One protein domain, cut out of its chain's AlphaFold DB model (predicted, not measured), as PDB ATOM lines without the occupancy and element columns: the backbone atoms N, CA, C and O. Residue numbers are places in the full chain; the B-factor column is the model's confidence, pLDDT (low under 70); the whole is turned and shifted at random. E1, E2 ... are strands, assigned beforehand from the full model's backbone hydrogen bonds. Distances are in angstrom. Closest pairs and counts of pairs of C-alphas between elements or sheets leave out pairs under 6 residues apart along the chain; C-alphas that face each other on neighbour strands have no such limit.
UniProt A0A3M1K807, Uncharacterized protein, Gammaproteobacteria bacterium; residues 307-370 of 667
ATOM      1  N   GLY A 307     140.630 -40.612-193.497       92.62
ATOM      2  CA  GLY A 307     141.399 -39.441-193.881       92.62
ATOM      3  C   GLY A 307     140.969 -38.228-193.063       92.62
ATOM      4  O   GLY A 307     139.852 -38.154-192.547       92.62
ATOM      5  N   GLN A 308     141.867 -37.258-192.955       94.19
ATOM      6  CA  GLN A 308     141.562 -35.942-192.414       94.19
ATOM      7  C   GLN A 308     142.245 -34.864-193.253       94.19
ATOM      8  O   GLN A 308     143.434 -34.951-193.562       94.19
ATOM      9  N   LEU A 309     141.501 -33.813-193.584       96.12
ATOM     10  CA  LEU A 309     142.006 -32.629-194.265       96.12
ATOM     11  C   LEU A 309     141.720 -31.401-193.398       96.12
ATOM     12  O   LEU A 309     140.580 -30.959-193.249       96.12
ATOM     13  N   ARG A 310     142.780 -30.850-192.805       95.69
ATOM     14  CA  ARG A 310     142.708 -29.764-191.819       95.69
ATOM     15  C   ARG A 310     142.815 -28.386-192.457       95.69
ATOM     16  O   ARG A 310     142.171 -27.455-191.976       95.69
ATOM     17  N   ALA A 311     143.659 -28.259-193.480       97.50
ATOM     18  CA  ALA A 311     143.881 -27.031-194.234       97.50
ATOM     19  C   ALA A 311     144.388 -27.354-195.646       97.50
ATOM     20  O   ALA A 311     145.230 -28.232-195.815       97.50
ATOM     21  N   ALA A 312     143.909 -26.618-196.639       98.25
ATOM     22  CA  ALA A 312     144.349 -26.697-198.028       98.25
ATOM     23  C   ALA A 312     144.003 -25.372-198.707       98.25
ATOM     24  O   ALA A 312     142.940 -25.240-199.308       98.25
ATOM     25  N   TYR A 313     144.862 -24.366-198.543       98.62
ATOM     26  CA  TYR A 313     144.569 -23.011-199.007       98.62
ATOM     27  C   TYR A 313     145.790 -22.287-199.565       98.62
ATOM     28  O   TYR A 313     146.941 -22.621-199.261       98.62
ATOM     29  N   ILE A 314     145.505 -21.241-200.338       98.75
ATOM     30  CA  ILE A 314     146.453 -20.223-200.783       98.75
ATOM     31  C   ILE A 314     146.004 -18.878-200.206       98.75
ATOM     32  O   ILE A 314     144.838 -18.514-200.295       98.75
ATOM     33  N   ASP A 315     146.937 -18.151-199.607       98.56
ATOM     34  CA  ASP A 315     146.774 -16.843-198.978       98.56
ATOM     35  C   ASP A 315     147.691 -15.843-199.687       98.56
ATOM     36  O   ASP A 315     148.912 -16.008-199.700       98.56
ATOM     37  N   VAL A 316     147.097 -14.838-200.319       98.50
ATOM     38  CA  VAL A 316     147.769 -13.841-201.149       98.50
ATOM     39  C   VAL A 316     147.592 -12.467-200.518       98.50
ATOM     40  O   VAL A 316     146.475 -11.975-200.399       98.50
ATOM     41  N   LEU A 317     148.700 -11.814-200.170       98.31
ATOM     42  CA  LEU A 317     148.746 -10.448-199.653       98.31
ATOM     43  C   LEU A 317     149.431  -9.517-200.662       98.31
ATOM     44  O   LEU A 317     150.612  -9.675-200.990       98.31
ATOM     45  N   PHE A 318     148.700  -8.490-201.085       97.06
ATOM     46  CA  PHE A 318     149.217  -7.368-201.862       97.06
ATOM     47  C   PHE A 318     149.685  -6.271-200.903       97.06
ATOM     48  O   PHE A 318     148.875  -5.563-200.307       97.06
ATOM     49  N   LYS A 319     150.997  -6.108-200.727       94.56
ATOM     50  CA  LYS A 319     151.576  -5.258-199.670       94.56
ATOM     51  C   LYS A 319     151.239  -3.769-199.837       94.56
ATOM     52  O   LYS A 319     150.995  -3.091-198.846       94.56
ATOM     53  N   SER A 320     151.185  -3.271-201.071       93.75
ATOM     54  CA  SER A 320     150.978  -1.856-201.406       93.75
ATOM     55  C   SER A 320     149.572  -1.386-201.075       93.75
ATOM     56  O   SER A 320     149.395  -0.269-200.604       93.75
ATOM     57  N   SER A 321     148.575  -2.233-201.330       93.00
ATOM     58  CA  SER A 321     147.172  -1.965-201.019       93.00
ATOM     59  C   SER A 321     146.753  -2.569-199.680       93.00
ATOM     60  O   SER A 321     145.665  -2.272-199.204       93.00
ATOM     61  N   SER A 322     147.594  -3.418-199.076       94.88
ATOM     62  CA  SER A 322     147.266  -4.244-197.907       94.88
ATOM     63  C   SER A 322     145.975  -5.061-198.078       94.88
ATOM     64  O   SER A 322     145.313  -5.382-197.091       94.88
ATOM     65  N   GLN A 323     145.623  -5.390-199.326       96.88
ATOM     66  CA  GLN A 323     144.527  -6.297-199.662       96.88
ATOM     67  C   GLN A 323     144.994  -7.739-199.514       96.88
ATOM     68  O   GLN A 323     146.136  -8.061-199.859       96.88
ATOM     69  N   ARG A 324     144.109  -8.611-199.039       98.19
ATOM     70  CA  ARG A 324     144.417 -10.026-198.833       98.19
ATOM     71  C   ARG A 324     143.279 -10.901-199.331       98.19
ATOM     72  O   ARG A 324     142.125 -10.587-199.065       98.19
ATOM     73  N   LEU A 325     143.620 -11.983-200.015       98.50
ATOM     74  CA  LEU A 325     142.698 -13.009-200.491       98.50
ATOM     75  C   LEU A 325     143.166 -14.366-199.974       98.50
ATOM     76  O   LEU A 325     144.316 -14.733-200.199       98.50
ATOM     77  N   ILE A 326     142.280 -15.120-199.337       98.56
ATOM     78  CA  ILE A 326     142.522 -16.508-198.956       98.56
ATOM     79  C   ILE A 326     141.502 -17.389-199.671       98.56
ATOM     80  O   ILE A 326     140.314 -17.075-199.672       98.56
ATOM     81  N   ALA A 327     141.969 -18.468-200.298       98.56
ATOM     82  CA  ALA A 327     141.148 -19.383-201.082       98.56
ATOM     83  C   ALA A 327     141.464 -20.846-200.751       98.56
ATOM     84  O   ALA A 327     142.633 -21.236-200.749       98.56
ATOM     85  N   GLY A 328     140.426 -21.653-200.526       98.19
ATOM     86  CA  GLY A 328     140.511 -23.082-200.205       98.19
ATOM     87  C   GLY A 328     140.048 -23.395-198.781       98.19
ATOM     88  O   GLY A 328     139.367 -22.583-198.155       98.19
ATOM     89  N   ARG A 329     140.423 -24.571-198.262       97.75
ATOM     90  CA  ARG A 329     140.084 -25.003-196.900       97.75
ATOM     91  C   ARG A 329     140.900 -24.249-195.868       97.75
ATOM     92  O   ARG A 329     142.099 -24.506-195.722       97.75
ATOM     93  N   GLN A 330     140.247 -23.388-195.103       97.19
ATOM     94  CA  GLN A 330     140.865 -22.519-194.105       97.19
ATOM     95  C   GLN A 330     140.091 -22.518-192.781       97.19
ATOM     96  O   GLN A 330     138.963 -23.002-192.693       97.19
ATOM     97  N   SER A 331     140.704 -21.972-191.729       95.62
ATOM     98  CA  SER A 331     139.955 -21.592-190.526       95.62
ATOM     99  C   SER A 331     138.881 -20.578-190.911       95.62
ATOM    100  O   SER A 331     139.169 -19.656-191.674       95.62
ATOM    101  N   GLY A 332     137.663 -20.753-190.400       92.38
ATOM    102  CA  GLY A 332     136.560 -19.852-190.698       92.38
ATOM    103  C   GLY A 332     136.876 -18.416-190.256       92.38
ATOM    104  O   GLY A 332     137.434 -18.228-189.167       92.38
ATOM    105  N   PRO A 333     136.540 -17.392-191.062       93.94
ATOM    106  CA  PRO A 333     136.522 -16.007-190.600       93.94
ATOM    107  C   PRO A 333     135.614 -15.854-189.372       93.94
ATOM    108  O   PRO A 333     134.706 -16.662-189.175       93.94
ATOM    109  N   VAL A 334     135.831 -14.812-188.559       93.94
ATOM    110  CA  VAL A 334     135.011 -14.538-187.357       93.94
ATOM    111  C   VAL A 334     133.515 -14.622-187.704       93.94
ATOM    112  O   VAL A 334     133.105 -14.093-188.736       93.94
ATOM    113  N   GLY A 335     132.739 -15.335-186.880       90.00
ATOM    114  CA  GLY A 335     131.318 -15.642-187.099       90.00
ATOM    115  C   GLY A 335     131.041 -16.969-187.818       90.00
ATOM    116  O   GLY A 335     129.958 -17.540-187.680       90.00
ATOM    117  N   THR A 336     132.009 -17.509-188.563       91.06
ATOM    118  CA  THR A 336     131.886 -18.825-189.218       91.06
ATOM    119  C   THR A 336     132.156 -19.947-188.220       91.06
ATOM    120  O   THR A 336     133.095 -19.862-187.429       91.06
ATOM    121  N   LEU A 337     131.381 -21.033-188.283       84.25
ATOM    122  CA  LEU A 337     131.625 -22.212-187.449       84.25
ATOM    123  C   LEU A 337     132.781 -23.032-188.010       84.25
ATOM    124  O   LEU A 337     132.763 -23.457-189.160       84.25
ATOM    125  N   GLY A 338     133.798 -23.259-187.181       88.94
ATOM    126  CA  GLY A 338     134.911 -24.144-187.505       88.94
ATOM    127  C   GLY A 338     135.744 -23.679-188.704       88.94
ATOM    128  O   GLY A 338     136.625 -22.824-188.579       88.94
ATOM    129  N   ARG A 339     135.545 -24.329-189.851       95.06
ATOM    130  CA  ARG A 339     136.341 -24.163-191.076       95.06
ATOM    131  C   ARG A 339     135.454 -23.791-192.256       95.06
ATOM    132  O   ARG A 339     134.250 -24.019-192.238       95.06
ATOM    133  N   LEU A 340     136.084 -23.243-193.288       96.75
ATOM    134  CA  LEU A 340     135.432 -22.855-194.530       96.75
ATOM    135  C   LEU A 340     136.244 -23.374-195.715       96.75
ATOM    136  O   LEU A 340     137.440 -23.088-195.813       96.75
ATOM    137  N   ASP A 341     135.582 -24.077-196.625       97.81
ATOM    138  CA  ASP A 341     136.071 -24.342-197.975       97.81
ATOM    139  C   ASP A 341     135.562 -23.222-198.878       97.81
ATOM    140  O   ASP A 341     134.428 -23.253-199.356       97.81
ATOM    141  N   GLY A 342     136.363 -22.177-199.071       97.44
ATOM    142  CA  GLY A 342     135.850 -20.983-199.734       97.44
ATOM    143  C   GLY A 342     136.852 -19.863-199.916       97.44
ATOM    144  O   GLY A 342     138.065 -20.076-199.907       97.44
ATOM    145  N   LEU A 343     136.314 -18.660-200.095       98.31
ATOM    146  CA  LEU A 343     137.058 -17.423-200.280       98.31
ATOM    147  C   LEU A 343     136.872 -16.512-199.061       98.31
ATOM    148  O   LEU A 343     135.759 -16.367-198.562       98.31
ATOM    149  N   ASP A 344     137.947 -15.864-198.623       98.38
ATOM    150  CA  ASP A 344     137.933 -14.713-197.710       98.38
ATOM    151  C   ASP A 344     138.751 -13.593-198.351       98.38
ATOM    152  O   ASP A 344     139.944 -13.753-198.626       98.38
ATOM    153  N   TYR A 345     138.107 -12.464-198.627       98.56
ATOM    154  CA  TYR A 345     138.746 -11.284-199.182       98.56
ATOM    155  C   TYR A 345     138.665 -10.126-198.198       98.56
ATOM    156  O   TYR A 345     137.587  -9.780-197.722       98.56
ATOM    157  N   SER A 346     139.797  -9.471-197.949       97.94
ATOM    158  CA  SER A 346     139.878  -8.328-197.047       97.94
ATOM    159  C   SER A 346     140.549  -7.119-197.684       97.94
ATOM    160  O   SER A 346     141.561  -7.230-198.385       97.94
ATOM    161  N   LEU A 347     139.991  -5.943-197.399       96.81
ATOM    162  CA  LEU A 347     140.476  -4.658-197.882       96.81
ATOM    163  C   LEU A 347     140.504  -3.612-196.756       96.81
ATOM    164  O   LEU A 347     139.542  -3.487-195.993       96.81
ATOM    165  N   PRO A 348     141.591  -2.833-196.623       96.81
ATOM    166  CA  PRO A 348     141.610  -1.693-195.719       96.81
ATOM    167  C   PRO A 348     140.753  -0.565-196.303       96.81
ATOM    168  O   PRO A 348     140.966  -0.138-197.436       96.81
ATOM    169  N   VAL A 349     139.797  -0.068-195.521       95.12
ATOM    170  CA  VAL A 349     138.927   1.051-195.917       95.12
ATOM    171  C   VAL A 349     139.568   2.377-195.507       95.12
ATOM    172  O   VAL A 349     139.659   3.313-196.296       95.12
ATOM    173  N   THR A 350     140.068   2.445-194.273       92.50
ATOM    174  CA  THR A 350     140.812   3.588-193.726       92.50
ATOM    175  C   THR A 350     141.929   3.086-192.807       92.50
ATOM    176  O   THR A 350     142.120   1.881-192.618       92.50
ATOM    177  N   LYS A 351     142.712   3.997-192.216       90.00
ATOM    178  CA  LYS A 351     143.729   3.616-191.227       90.00
ATOM    179  C   LYS A 351     143.055   2.963-190.019       90.00
ATOM    180  O   LYS A 351     142.363   3.634-189.263       90.00
ATOM    181  N   GLY A 352     143.307   1.670-189.840       91.25
ATOM    182  CA  GLY A 352     142.771   0.897-188.725       91.25
ATOM    183  C   GLY A 352     141.394   0.280-188.965       91.25
ATOM    184  O   GLY A 352     140.937  -0.441-188.093       91.25
ATOM    185  N   LEU A 353     140.756   0.491-190.121       96.44
ATOM    186  CA  LEU A 353     139.479  -0.143-190.460       96.44
ATOM    187  C   LEU A 353     139.647  -1.066-191.667       96.44
ATOM    188  O   LEU A 353     140.121  -0.631-192.721       96.44
ATOM    189  N   ARG A 354     139.239  -2.326-191.531       97.94
ATOM    190  CA  ARG A 354     139.315  -3.342-192.583       97.94
ATOM    191  C   ARG A 354     137.969  -4.033-192.744       97.94
ATOM    192  O   ARG A 354     137.364  -4.449-191.765       97.94
ATOM    193  N   LEU A 355     137.518  -4.141-193.985       98.19
ATOM    194  CA  LEU A 355     136.332  -4.904-194.352       98.19
ATOM    195  C   LEU A 355     136.779  -6.279-194.852       98.19
ATOM    196  O   LEU A 355     137.760  -6.365-195.591       98.19
ATOM    197  N   HIS A 356     136.061  -7.322-194.463       97.94
ATOM    198  CA  HIS A 356     136.184  -8.669-195.002       97.94
ATOM    199  C   HIS A 356     134.855  -9.080-195.624       97.94
ATOM    200  O   HIS A 356     133.798  -8.775-195.072       97.94
ATOM    201  N   ALA A 357     134.921  -9.802-196.732       98.44
ATOM    202  CA  ALA A 357     133.799 -10.502-197.327       98.44
ATOM    203  C   ALA A 357     134.230 -11.938-197.603       98.44
ATOM    204  O   ALA A 357     135.280 -12.167-198.207       98.44
ATOM    205  N   PHE A 358     133.428 -12.897-197.157       98.31
ATOM    206  CA  PHE A 358     133.761 -14.307-197.276       98.31
ATOM    207  C   PHE A 358     132.555 -15.132-197.693       98.31
ATOM    208  O   PHE A 358     131.413 -14.780-197.403       98.31
ATOM    209  N   GLY A 359     132.823 -16.255-198.353       98.06
ATOM    210  CA  GLY A 359     131.795 -17.226-198.683       98.06
ATOM    211  C   GLY A 359     132.355 -18.552-199.180       98.06
ATOM    212  O   GLY A 359     133.462 -18.612-199.721       98.06
ATOM    213  N   GLY A 360     131.597 -19.622-198.965       97.25
ATOM    214  CA  GLY A 360     132.006 -20.986-199.291       97.25
ATOM    215  C   GLY A 360     131.162 -22.034-198.580       97.25
ATOM    216  O   GLY A 360     130.042 -21.752-198.163       97.25
ATOM    217  N   PHE A 361     131.720 -23.229-198.426       96.94
ATOM    218  CA  PHE A 361     131.069 -24.371-197.790       96.94
ATOM    219  C   PHE A 361     131.607 -24.530-196.359       96.94
ATOM    220  O   PHE A 361     132.829 -24.637-196.190       96.94
ATOM    221  N   PRO A 362     130.761 -24.483-195.315       95.19
ATOM    222  CA  PRO A 362     131.214 -24.714-193.950       95.19
ATOM    223  C   PRO A 362     131.697 -26.161-193.795       95.19
ATOM    224  O   PRO A 362     131.157 -27.081-194.403       95.19
ATOM    225  N   VAL A 363     132.722 -26.370-192.971       94.56
ATOM    226  CA  VAL A 363     133.301 -27.698-192.725       94.56
ATOM    227  C   VAL A 363     133.209 -28.003-191.236       94.56
ATOM    228  O   VAL A 363     133.957 -27.439-190.427       94.56
ATOM    229  N   ALA A 364     132.295 -28.910-190.888       86.69
ATOM    230  CA  ALA A 364     132.022 -29.308-189.511       86.69
ATOM    231  C   ALA A 364     133.167 -30.144-188.918       86.69
ATOM    232  O   ALA A 364     133.638 -29.860-187.814       86.69
ATOM    233  N   THR A 365     133.669 -31.138-189.661       90.31
ATOM    234  CA  THR A 365     134.756 -32.013-189.204       90.31
ATOM    235  C   THR A 365     135.907 -32.080-190.199       90.31
ATOM    236  O   THR A 365     135.743 -32.003-191.411       90.31
ATOM    237  N   THR A 366     137.130 -32.252-189.692       92.56
ATOM    238  CA  THR A 366     138.304 -32.457-190.553       92.56
ATOM    239  C   THR A 366     138.270 -33.789-191.289       92.56
ATOM    240  O   THR A 366     139.052 -33.965-192.219       92.56
ATOM    241  N   HIS A 367     137.399 -34.714-190.882       91.88
ATOM    242  CA  HIS A 367     137.194 -35.990-191.564       91.88
ATOM    243  C   HIS A 367     136.425 -35.853-192.885       91.88
ATOM    244  O   HIS A 367     136.556 -36.720-193.747       91.88
ATOM    245  N   ASP A 368     135.718 -34.740-193.098       90.81
ATOM    246  CA  ASP A 368     135.063 -34.444-194.371       90.81
ATOM    247  C   ASP A 368     136.125 -34.022-195.379       90.81
ATOM    248  O   ASP A 368     136.518 -32.861-195.442       90.81
ATOM    249  N   THR A 369     136.672 -34.957-196.150       91.62
ATOM    250  CA  THR A 369     137.787 -34.658-197.073       91.62
ATOM    251  C   THR A 369     137.359 -33.971-198.375       91.62
ATOM    252  O   THR A 369     138.215 -33.515-199.132       91.62
ATOM    253  N   SER A 370     136.052 -33.833-198.600       92.19
ATOM    254  CA  SER A 370     135.433 -33.115-199.716       92.19
ATOM    255  C   SER A 370     134.530 -31.983-199.206       92.19
ATOM    256  O   SER A 370     133.977 -32.124-198.114       92.19
TER     257      SER A 370
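AT A GLANCE: This is residues 307 to 370 of the 667 residues of an uncharacterized protein of Gammaproteobacteria bacterium (UniProt A0A3M1K807). A long, narrow, twisted sheet folds back and forth as a meander, each strand the antiparallel neighbour of the one before, and E2, E3 and E4 bend sharply near one end. The printed part has 64 residues, with four named strands in sheet order E1 - E2 - E3 - E4 and no named helix: all strand. It is only just loose, close to compact, with a radius of gyration of the C-alphas of 12.9 A and spans of 42 by 21 by 14 A.

IN THESE COORDINATES: E1, residues 307 to 318, runs 34.0 A from C-alpha 307 at (141.399, -39.441, -193.881). E2, residues 323 to 331, spans 18.4 A and bends by 106 degrees at 328. E3, residues 339 to 350, spans 28.2 A. E4, residues 353 to 363, spans 28.3 A to C-alpha 363 at (133.301, -27.698, -192.725).

HOW THE PARTS SIT: Hairpin E1 and E2 has N 314 and O 327 within hydrogen-bond range, 2.9 A. Hairpin E2 and E3 has N 326 and O 344, 2.8 A. Hairpin E3 and E4 has N 345 and O 357, 2.9 A. Edge strands E1 and E4 are apart.

THE WHOLE: The farthest C-alphas, Gly 307 and Lys 351, are 43.2 A apart. The printed part has no cut and no long link; no printed residue is under 70 in pLDDT.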